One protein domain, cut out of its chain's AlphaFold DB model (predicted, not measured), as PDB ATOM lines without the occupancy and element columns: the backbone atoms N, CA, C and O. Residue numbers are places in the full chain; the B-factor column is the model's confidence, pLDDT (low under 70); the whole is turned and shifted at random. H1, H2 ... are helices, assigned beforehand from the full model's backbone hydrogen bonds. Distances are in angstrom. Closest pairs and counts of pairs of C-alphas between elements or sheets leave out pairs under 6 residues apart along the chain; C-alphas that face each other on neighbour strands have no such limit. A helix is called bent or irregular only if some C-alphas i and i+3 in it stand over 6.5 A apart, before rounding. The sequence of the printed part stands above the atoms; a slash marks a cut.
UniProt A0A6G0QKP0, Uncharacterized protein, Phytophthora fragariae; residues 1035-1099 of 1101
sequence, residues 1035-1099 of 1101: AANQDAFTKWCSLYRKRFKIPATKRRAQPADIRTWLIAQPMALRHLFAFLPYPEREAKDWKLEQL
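Overview. This is residues 1035 to 1099 of the 1101 residues of an uncharacterized protein of Phytophthora fragariae (UniProt A0A6G0QKP0). What shape? H3 and H4 fold back near the middle, long H1 slants past both, and short H2 and H5 lie near its ends. What is printed? Sixty-five residues with five named helices, H1 to H5, make an all-helix, compact whole: radius of gyration of the C-alphas 10.9 A, spans 29 by 25 by 21 A.

Arrangement. What comes first? H1, residues 1035 to 1047, touches no helix but is near H3, residues 1063 to 1071, and H4, residues 1074 to 1081. Which touch? H3 and H4 only just touch, only at the corner, with 3 pairs of C-alphas within 8 A, closest 1070 and 1077, 5.1 A. H1 and H4 have every O i to N i+4 pair within hydrogen-bond range; irregular H3, with C-alphas 1065 and 1068 8.1 A apart, has 3 of 5.

Along the chain. Where does H1 begin? C-alpha 1035 stands at (-14.523, -13.873, 29.973). And the short helices? H2 is residues 1049 to 1052, H5 1087 to 1090.

Size, cuts and confidence. Any cut? The printed part has none. Low confidence? pLDDT is under 70 at residues 1057 to 1060 and 1096 to 1099.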
ATOM      1  N   ALA A1035     -15.457 -14.038  28.858       73.69
ATOM      2  CA  ALA A1035     -14.523 -13.873  29.973       73.69
ATOM      3  C   ALA A1035     -14.712 -12.532  30.713       73.69
ATOM      4  O   ALA A1035     -14.632 -12.484  31.942       73.69
ATOM      5  N   ALA A1036     -15.013 -11.453  29.979       76.56
ATOM      6  CA  ALA A1036     -15.291 -10.139  30.554       76.56
ATOM      7  C   ALA A1036     -16.654 -10.097  31.273       76.56
ATOM      8  O   ALA A1036     -16.754  -9.531  32.365       76.56
ATOM      9  N   ASN A1037     -17.683 -10.740  30.709       83.31
ATOM     10  CA  ASN A1037     -18.982 -10.896  31.368       83.31
ATOM     11  C   ASN A1037     -18.876 -11.716  32.662       83.31
ATOM     12  O   ASN A1037     -19.438 -11.315  33.677       83.31
ATOM     13  N   GLN A1038     -18.120 -12.815  32.671       79.94
ATOM     14  CA  GLN A1038     -18.040 -13.711  33.828       79.94
ATOM     15  C   GLN A1038     -17.245 -13.111  35.010       79.94
ATOM     16  O   GLN A1038     -17.609 -13.286  36.180       79.94
ATOM     17  N   ASP A1039     -16.199 -12.324  34.741       80.19
ATOM     18  CA  ASP A1039     -15.526 -11.522  35.775       80.19
ATOM     19  C   ASP A1039     -16.451 -10.408  36.321       80.19
ATOM     20  O   ASP A1039     -16.551 -10.211  37.538       80.19
ATOM     21  N   ALA A1040     -17.220  -9.742  35.449       83.75
ATOM     22  CA  ALA A1040     -18.226  -8.762  35.863       83.75
ATOM     23  C   ALA A1040     -19.363  -9.389  36.697       83.75
ATOM     24  O   ALA A1040     -19.715  -8.843  37.743       83.75
ATOM     25  N   PHE A1041     -19.882 -10.562  36.319       85.31
ATOM     26  CA  PHE A1041     -20.875 -11.313  37.096       85.31
ATOM     27  C   PHE A1041     -20.339 -11.715  38.475       85.31
ATOM     28  O   PHE A1041     -21.020 -11.533  39.489       85.31
ATOM     29  N   THR A1042     -19.093 -12.193  38.535       82.81
ATOM     30  CA  THR A1042     -18.426 -12.555  39.795       82.81
ATOM     31  C   THR A1042     -18.303 -11.343  40.729       82.81
ATOM     32  O   THR A1042     -18.574 -11.450  41.930       82.81
ATOM     33  N   LYS A1043     -17.970 -10.164  40.183       83.31
ATOM     34  CA  LYS A1043     -17.920  -8.885  40.919       83.31
ATOM     35  C   LYS A1043     -19.306  -8.382  41.328       83.31
ATOM     36  O   LYS A1043     -19.480  -7.930  42.458       83.31
ATOM     37  N   TRP A1044     -20.319  -8.516  40.475       87.81
ATOM     38  CA  TRP A1044     -21.706  -8.183  40.818       87.81
ATOM     39  C   TRP A1044     -22.217  -9.049  41.985       87.81
ATOM     40  O   TRP A1044     -22.763  -8.534  42.966       87.81
ATOM     41  N   CYS A1045     -21.935 -10.354  41.936       81.19
ATOM     42  CA  CYS A1045     -22.255 -11.315  42.992       81.19
ATOM     43  C   CYS A1045     -21.518 -11.068  44.319       81.19
ATOM     44  O   CYS A1045     -22.001 -11.519  45.360       81.19
ATOM     45  N   SER A1046     -20.365 -10.389  44.331       81.25
ATOM     46  CA  SER A1046     -19.691 -10.016  45.583       81.25
ATOM     47  C   SER A1046     -20.225  -8.697  46.149       81.25
ATOM     48  O   SER A1046     -20.552  -8.637  47.336       81.25
ATOM     49  N   LEU A1047     -20.404  -7.678  45.302       82.38
ATOM     50  CA  LEU A1047     -20.830  -6.333  45.704       82.38
ATOM     51  C   LEU A1047     -22.303  -6.263  46.136       82.38
ATOM     52  O   LEU A1047     -22.622  -5.639  47.148       82.38
ATOM     53  N   TYR A1048     -23.215  -6.906  45.399       82.06
ATOM     54  CA  TYR A1048     -24.659  -6.687  45.569       82.06
ATOM     55  C   TYR A1048     -25.407  -7.828  46.274       82.06
ATOM     56  O   TYR A1048     -26.621  -7.727  46.477       82.06
ATOM     57  N   ARG A1049     -24.709  -8.877  46.741       80.88
ATOM     58  CA  ARG A1049     -25.324 -10.039  47.418       80.88
ATOM     59  C   ARG A1049     -26.209  -9.660  48.605       80.88
ATOM     60  O   ARG A1049     -27.330 -10.155  48.689       80.88
ATOM     61  N   LYS A1050     -25.762  -8.741  49.470       75.88
ATOM     62  CA  LYS A1050     -26.577  -8.234  50.593       75.88
ATOM     63  C   LYS A1050     -27.776  -7.389  50.128       75.88
ATOM     64  O   LYS A1050     -28.813  -7.423  50.777       75.88
ATOM     65  N   ARG A1051     -27.646  -6.654  49.014       79.31
ATOM     66  CA  ARG A1051     -28.661  -5.707  48.511       79.31
ATOM     67  C   ARG A1051     -29.823  -6.401  47.799       79.31
ATOM     68  O   ARG A1051     -30.967  -6.034  48.036       79.31
ATOM     69  N   PHE A1052     -29.538  -7.400  46.962       78.38
ATOM     70  CA  PHE A1052     -30.565  -8.147  46.221       78.38
ATOM     71  C   PHE A1052     -30.907  -9.516  46.823       78.38
ATOM     72  O   PHE A1052     -31.801 -10.176  46.311       78.38
ATOM     73  N   LYS A1053     -30.241  -9.941  47.910       80.06
ATOM     74  CA  LYS A1053     -30.347 -11.293  48.503       80.06
ATOM     75  C   LYS A1053     -29.956 -12.412  47.518       80.06
ATOM     76  O   LYS A1053     -30.625 -13.438  47.436       80.06
ATOM     77  N   ILE A1054     -28.861 -12.206  46.777       80.06
ATOM     78  CA  ILE A1054     -28.356 -13.156  45.766       80.06
ATOM     79  C   ILE A1054     -27.985 -14.497  46.442       80.06
ATOM     80  O   ILE A1054     -27.200 -14.467  47.402       80.06
ATOM     81  N   PRO A1055     -28.464 -15.658  45.941       77.56
ATOM     82  CA  PRO A1055     -28.161 -16.986  46.478       77.56
ATOM     83  C   PRO A1055     -26.666 -17.262  46.674       77.56
ATOM     84  O   PRO A1055     -25.809 -16.631  46.052       77.56
ATOM     85  N   ALA A1056     -26.329 -18.227  47.531       71.56
ATOM     86  CA  ALA A1056     -24.948 -18.656  47.742       71.56
ATOM     87  C   ALA A1056     -24.426 -19.417  46.506       71.56
ATOM     88  O   ALA A1056     -24.821 -20.552  46.251       71.56
ATOM     89  N   THR A1057     -23.538 -18.786  45.735       68.75
ATOM     90  CA  THR A1057     -22.975 -19.352  44.501       68.75
ATOM     91  C   THR A1057     -21.609 -20.002  44.731       68.75
ATOM     92  O   THR A1057     -20.832 -19.577  45.588       68.75
ATOM     93  N   LYS A1058     -21.297 -21.046  43.951       67.94
ATOM     94  CA  LYS A1058     -19.979 -21.707  43.950       67.94
ATOM     95  C   LYS A1058     -18.904 -20.769  43.366       67.94
ATOM     96  O   LYS A1058     -19.217 -19.858  42.607       67.94
ATOM     97  N   ARG A1059     -17.620 -21.036  43.654       57.34
ATOM     98  CA  ARG A1059     -16.450 -20.211  43.244       57.34
ATOM     99  C   ARG A1059     -16.249 -19.991  41.725       57.34
ATOM    100  O   ARG A1059     -15.332 -19.265  41.363       57.34
ATOM    101  N   ARG A1060     -17.049 -20.620  40.858       62.53
ATOM    102  CA  ARG A1060     -17.056 -20.445  39.392       62.53
ATOM    103  C   ARG A1060     -18.482 -20.501  38.814       62.53
ATOM    104  O   ARG A1060     -18.683 -21.074  37.751       62.53
ATOM    105  N   ALA A1061     -19.478 -20.002  39.545       70.62
ATOM    106  CA  ALA A1061     -20.853 -20.005  39.048       70.62
ATOM    107  C   ALA A1061     -21.037 -19.038  37.867       70.62
ATOM    108  O   ALA A1061     -20.430 -17.968  37.869       70.62
ATOM    109  N   GLN A1062     -21.880 -19.399  36.906       78.06
ATOM    110  CA  GLN A1062     -22.305 -18.568  35.772       78.06
ATOM    111  C   GLN A1062     -23.639 -17.855  36.077       78.06
ATOM    112  O   GLN A1062     -24.362 -18.289  36.982       78.06
ATOM    113  N   PRO A1063     -24.049 -16.824  35.310       77.12
ATOM    114  CA  PRO A1063     -25.391 -16.241  35.428       77.12
ATOM    115  C   PRO A1063     -26.507 -17.274  35.212       77.12
ATOM    116  O   PRO A1063     -27.540 -17.225  35.885       77.12
ATOM    117  N   ALA A1064     -26.261 -18.263  34.345       75.69
ATOM    118  CA  ALA A1064     -27.140 -19.407  34.113       75.69
ATOM    119  C   ALA A1064     -27.441 -20.226  35.391       75.69
ATOM    120  O   ALA A1064     -28.579 -20.653  35.578       75.69
ATOM    121  N   ASP A1065     -26.479 -20.377  36.313       77.81
ATOM    122  CA  ASP A1065     -26.639 -21.190  37.537       77.81
ATOM    123  C   ASP A1065     -27.649 -20.603  38.538       77.81
ATOM    124  O   ASP A1065     -28.101 -21.293  39.452       77.81
ATOM    125  N   ILE A1066     -27.991 -19.318  38.392       80.75
ATOM    126  CA  ILE A1066     -29.017 -18.634  39.193       80.75
ATOM    127  C   ILE A1066     -30.155 -18.072  38.326       80.75
ATOM    128  O   ILE A1066     -30.930 -17.242  38.806       80.75
ATOM    129  N   ARG A1067     -30.289 -18.530  37.071       78.62
ATOM    130  CA  ARG A1067     -31.257 -18.020  36.081       78.62
ATOM    131  C   ARG A1067     -32.691 -17.990  36.611       78.62
ATOM    132  O   ARG A1067     -33.311 -16.933  36.589       78.62
ATOM    133  N   THR A1068     -33.179 -19.089  37.187       78.50
ATOM    134  CA  THR A1068     -34.535 -19.187  37.770       78.50
ATOM    135  C   THR A1068     -34.771 -18.156  38.883       78.50
ATOM    136  O   THR A1068     -35.853 -17.589  39.000       78.50
ATOM    137  N   TRP A1069     -33.742 -17.849  39.682       83.56
ATOM    138  CA  TRP A1069     -33.822 -16.821  40.723       83.56
ATOM    139  C   TRP A1069     -33.760 -15.394  40.152       83.56
ATOM    140  O   TRP A1069     -34.440 -14.503  40.658       83.56
ATOM    141  N   LEU A1070     -32.977 -15.172  39.090       81.56
ATOM    142  CA  LEU A1070     -32.915 -13.882  38.395       81.56
ATOM    143  C   LEU A1070     -34.241 -13.555  37.689       81.56
ATOM    144  O   LEU A1070     -34.712 -12.424  37.803       81.56
ATOM    145  N   ILE A1071     -34.868 -14.532  37.023       80.94
ATOM    146  CA  ILE A1071     -36.193 -14.388  36.393       80.94
ATOM    147  C   ILE A1071     -37.246 -14.025  37.454       80.94
ATOM    148  O   ILE A1071     -37.969 -13.041  37.292       80.94
ATOM    149  N   ALA A1072     -37.249 -14.722  38.596       81.00
ATOM    150  CA  ALA A1072     -38.128 -14.423  39.730       81.00
ATOM    151  C   ALA A1072     -37.852 -13.067  40.425       81.00
ATOM    152  O   ALA A1072     -38.657 -12.625  41.247       81.00
ATOM    153  N   GLN A1073     -36.735 -12.390  40.125       82.50
ATOM    154  CA  GLN A1073     -36.362 -11.096  40.707       82.50
ATOM    155  C   GLN A1073     -35.942 -10.094  39.608       82.50
ATOM    156  O   GLN A1073     -34.762  -9.734  39.498       82.50
ATOM    157  N   PRO A1074     -36.891  -9.575  38.802       77.50
ATOM    158  CA  PRO A1074     -36.592  -8.815  37.581       77.50
ATOM    159  C   PRO A1074     -35.809  -7.511  37.812       77.50
ATOM    160  O   PRO A1074     -35.137  -7.026  36.901       77.50
ATOM    161  N   MET A1075     -35.836  -6.940  39.023       75.44
ATOM    162  CA  MET A1075     -34.980  -5.799  39.386       75.44
ATOM    163  C   MET A1075     -33.498  -6.188  39.513       75.44
ATOM    164  O   MET A1075     -32.628  -5.410  39.121       75.44
ATOM    165  N   ALA A1076     -33.202  -7.389  40.019       81.31
ATOM    166  CA  ALA A1076     -31.837  -7.906  40.093       81.31
ATOM    167  C   ALA A1076     -31.328  -8.303  38.698       81.31
ATOM    168  O   ALA A1076     -30.209  -7.942  38.346       81.31
ATOM    169  N   LEU A1077     -32.174  -8.943  37.878       83.19
ATOM    170  CA  LEU A1077     -31.884  -9.254  36.472       83.19
ATOM    171  C   LEU A1077     -31.522  -7.993  35.670       83.19
ATOM    172  O   LEU A1077     -30.446  -7.930  35.079       83.19
ATOM    173  N   ARG A1078     -32.366  -6.950  35.706       83.44
ATOM    174  CA  ARG A1078     -32.089  -5.678  35.009       83.44
ATOM    175  C   ARG A1078     -30.800  -5.011  35.496       83.44
ATOM    176  O   ARG A1078     -30.041  -4.505  34.676       83.44
ATOM    177  N   HIS A1079     -30.519  -5.034  36.801       87.81
ATOM    178  CA  HIS A1079     -29.271  -4.479  37.334       87.81
ATOM    179  C   HIS A1079     -28.041  -5.319  36.948       87.81
ATOM    180  O   HIS A1079     -26.970  -4.747  36.760       87.81
ATOM    181  N   LEU A1080     -28.158  -6.644  36.818       83.50
ATOM    182  CA  LEU A1080     -27.065  -7.482  36.320       83.50
ATOM    183  C   LEU A1080     -26.768  -7.170  34.849       83.50
ATOM    184  O   LEU A1080     -25.628  -6.866  34.514       83.50
ATOM    185  N   PHE A1081     -27.784  -7.156  33.983       84.31
ATOM    186  CA  PHE A1081     -27.593  -6.838  32.562       84.31
ATOM    187  C   PHE A1081     -27.115  -5.391  32.328       84.31
ATOM    188  O   PHE A1081     -26.394  -5.142  31.372       84.31
ATOM    189  N   ALA A1082     -27.410  -4.450  33.232       85.25
ATOM    190  CA  ALA A1082     -26.816  -3.106  33.220       85.25
ATOM    191  C   ALA A1082     -25.378  -3.030  33.794       85.25
ATOM    192  O   ALA A1082     -24.765  -1.964  33.757       85.25
ATOM    193  N   PHE A1083     -24.851  -4.122  34.362       84.56
ATOM    194  CA  PHE A1083     -23.512  -4.209  34.970       84.56
ATOM    195  C   PHE A1083     -22.537  -5.085  34.160       84.56
ATOM    196  O   PHE A1083     -21.322  -4.971  34.330       84.56
ATOM    197  N   LEU A1084     -23.042  -5.955  33.280       85.50
ATOM    198  CA  LEU A1084     -22.221  -6.708  32.331       85.50
ATOM    199  C   LEU A1084     -21.653  -5.774  31.239       85.50
ATOM    200  O   LEU A1084     -22.367  -4.881  30.784       85.50
ATOM    201  N   PRO A1085     -20.399  -5.968  30.786       80.00
ATOM    202  CA  PRO A1085     -19.803  -5.172  29.711       80.00
ATOM    203  C   PRO A1085     -20.330  -5.522  28.308       80.00
ATOM    204  O   PRO A1085     -20.280  -4.661  27.433       80.00
ATOM    205  N   TYR A1086     -20.830  -6.746  28.094       84.31
ATOM    206  CA  TYR A1086     -21.399  -7.223  26.823       84.31
ATOM    207  C   TYR A1086     -22.744  -7.951  27.049       84.31
ATOM    208  O   TYR A1086     -22.845  -9.168  26.839       84.31
ATOM    209  N   PRO A1087     -23.783  -7.259  27.557       79.19
ATOM    210  CA  PRO A1087     -25.057  -7.880  27.935       79.19
ATOM    211  C   PRO A1087     -25.809  -8.507  26.752       79.19
ATOM    212  O   PRO A1087     -26.548  -9.474  26.931       79.19
ATOM    213  N   GLU A1088     -25.590  -8.011  25.535       80.69
ATOM    214  CA  GLU A1088     -26.159  -8.533  24.287       80.69
ATOM    215  C   GLU A1088     -25.578  -9.888  23.844       80.69
ATOM    216  O   GLU A1088     -26.074 -10.480  22.881       80.69
ATOM    217  N   ARG A1089     -24.532 -10.374  24.526       76.50
ATOM    218  CA  ARG A1089     -24.016 -11.744  24.388       76.50
ATOM    219  C   ARG A1089     -24.680 -12.681  25.373       76.50
ATOM    220  O   ARG A1089     -25.329 -13.619  24.939       76.50
ATOM    221  N   GLU A1090     -24.640 -12.331  26.659       79.31
ATOM    222  CA  GLU A1090     -25.328 -13.081  27.718       79.31
ATOM    223  C   GLU A1090     -26.808 -13.304  27.361       79.31
ATOM    224  O   GLU A1090     -27.325 -14.403  27.509       79.31
ATOM    225  N   ALA A1091     -27.481 -12.300  26.785       77.50
ATOM    226  CA  ALA A1091     -28.872 -12.415  26.342       77.50
ATOM    227  C   ALA A1091     -29.114 -13.464  25.234       77.50
ATOM    228  O   ALA A1091     -30.244 -13.916  25.077       77.50
ATOM    229  N   LYS A1092     -28.094 -13.849  24.454       78.56
ATOM    230  CA  LYS A1092     -28.196 -14.868  23.389       78.56
ATOM    231  C   LYS A1092     -28.012 -16.290  23.916       78.56
ATOM    232  O   LYS A1092     -28.567 -17.220  23.339       78.56
ATOM    233  N   ASP A1093     -27.318 -16.442  25.040       71.75
ATOM    234  CA  ASP A1093     -27.096 -17.728  25.717       71.75
ATOM    235  C   ASP A1093     -28.304 -18.148  26.592       71.75
ATOM    236  O   ASP A1093     -28.284 -19.153  27.315       71.75
ATOM    237  N   TRP A1094     -29.383 -17.360  26.548       74.75
ATOM    238  CA  TRP A1094     -30.652 -17.568  27.241       74.75
ATOM    239  C   TRP A1094     -31.746 -17.829  26.193       74.75
ATOM    240  O   TRP A1094     -32.285 -16.905  25.589       74.75
ATOM    241  N   LYS A1095     -32.068 -19.108  25.948       76.12
ATOM    242  CA  LYS A1095     -33.097 -19.511  24.971       76.12
ATOM    243  C   LYS A1095     -34.498 -19.060  25.410       76.12
ATOM    244  O   LYS A1095     -34.779 -19.055  26.605       76.12
ATOM    245  N   LEU A1096     -35.396 -18.782  24.456       62.31
ATOM    246  CA  LEU A1096     -36.790 -18.385  24.739       62.31
ATOM    247  C   LEU A1096     -37.526 -19.403  25.629       62.31
ATOM    248  O   LEU A1096     -38.103 -19.032  26.642       62.31
ATOM    249  N   GLU A1097     -37.373 -20.694  25.325       64.50
ATOM    250  CA  GLU A1097     -37.889 -21.839  26.103       64.50
ATOM    251  C   GLU A1097     -37.453 -21.836  27.587       64.50
ATOM    252  O   GLU A1097     -38.013 -22.554  28.409       64.50
ATOM    253  N   GLN A1098     -36.418 -21.063  27.932       59.00
ATOM    254  CA  GLN A1098     -35.816 -20.953  29.266       59.00
ATOM    255  C   GLN A1098     -36.102 -19.587  29.927       59.00
ATOM    256  O   GLN A1098     -35.481 -19.253  30.939       59.00
ATOM    257  N   LEU A1099     -37.005 -18.800  29.329       61.84
ATOM    258  CA  LEU A1099     -37.529 -17.514  29.808       61.84
ATOM    259  C   LEU A1099     -39.051 -17.548  30.058       61.84
ATOM    260  O   LEU A1099     -39.581 -16.624  30.669       61.84
TER     261      LEU A1099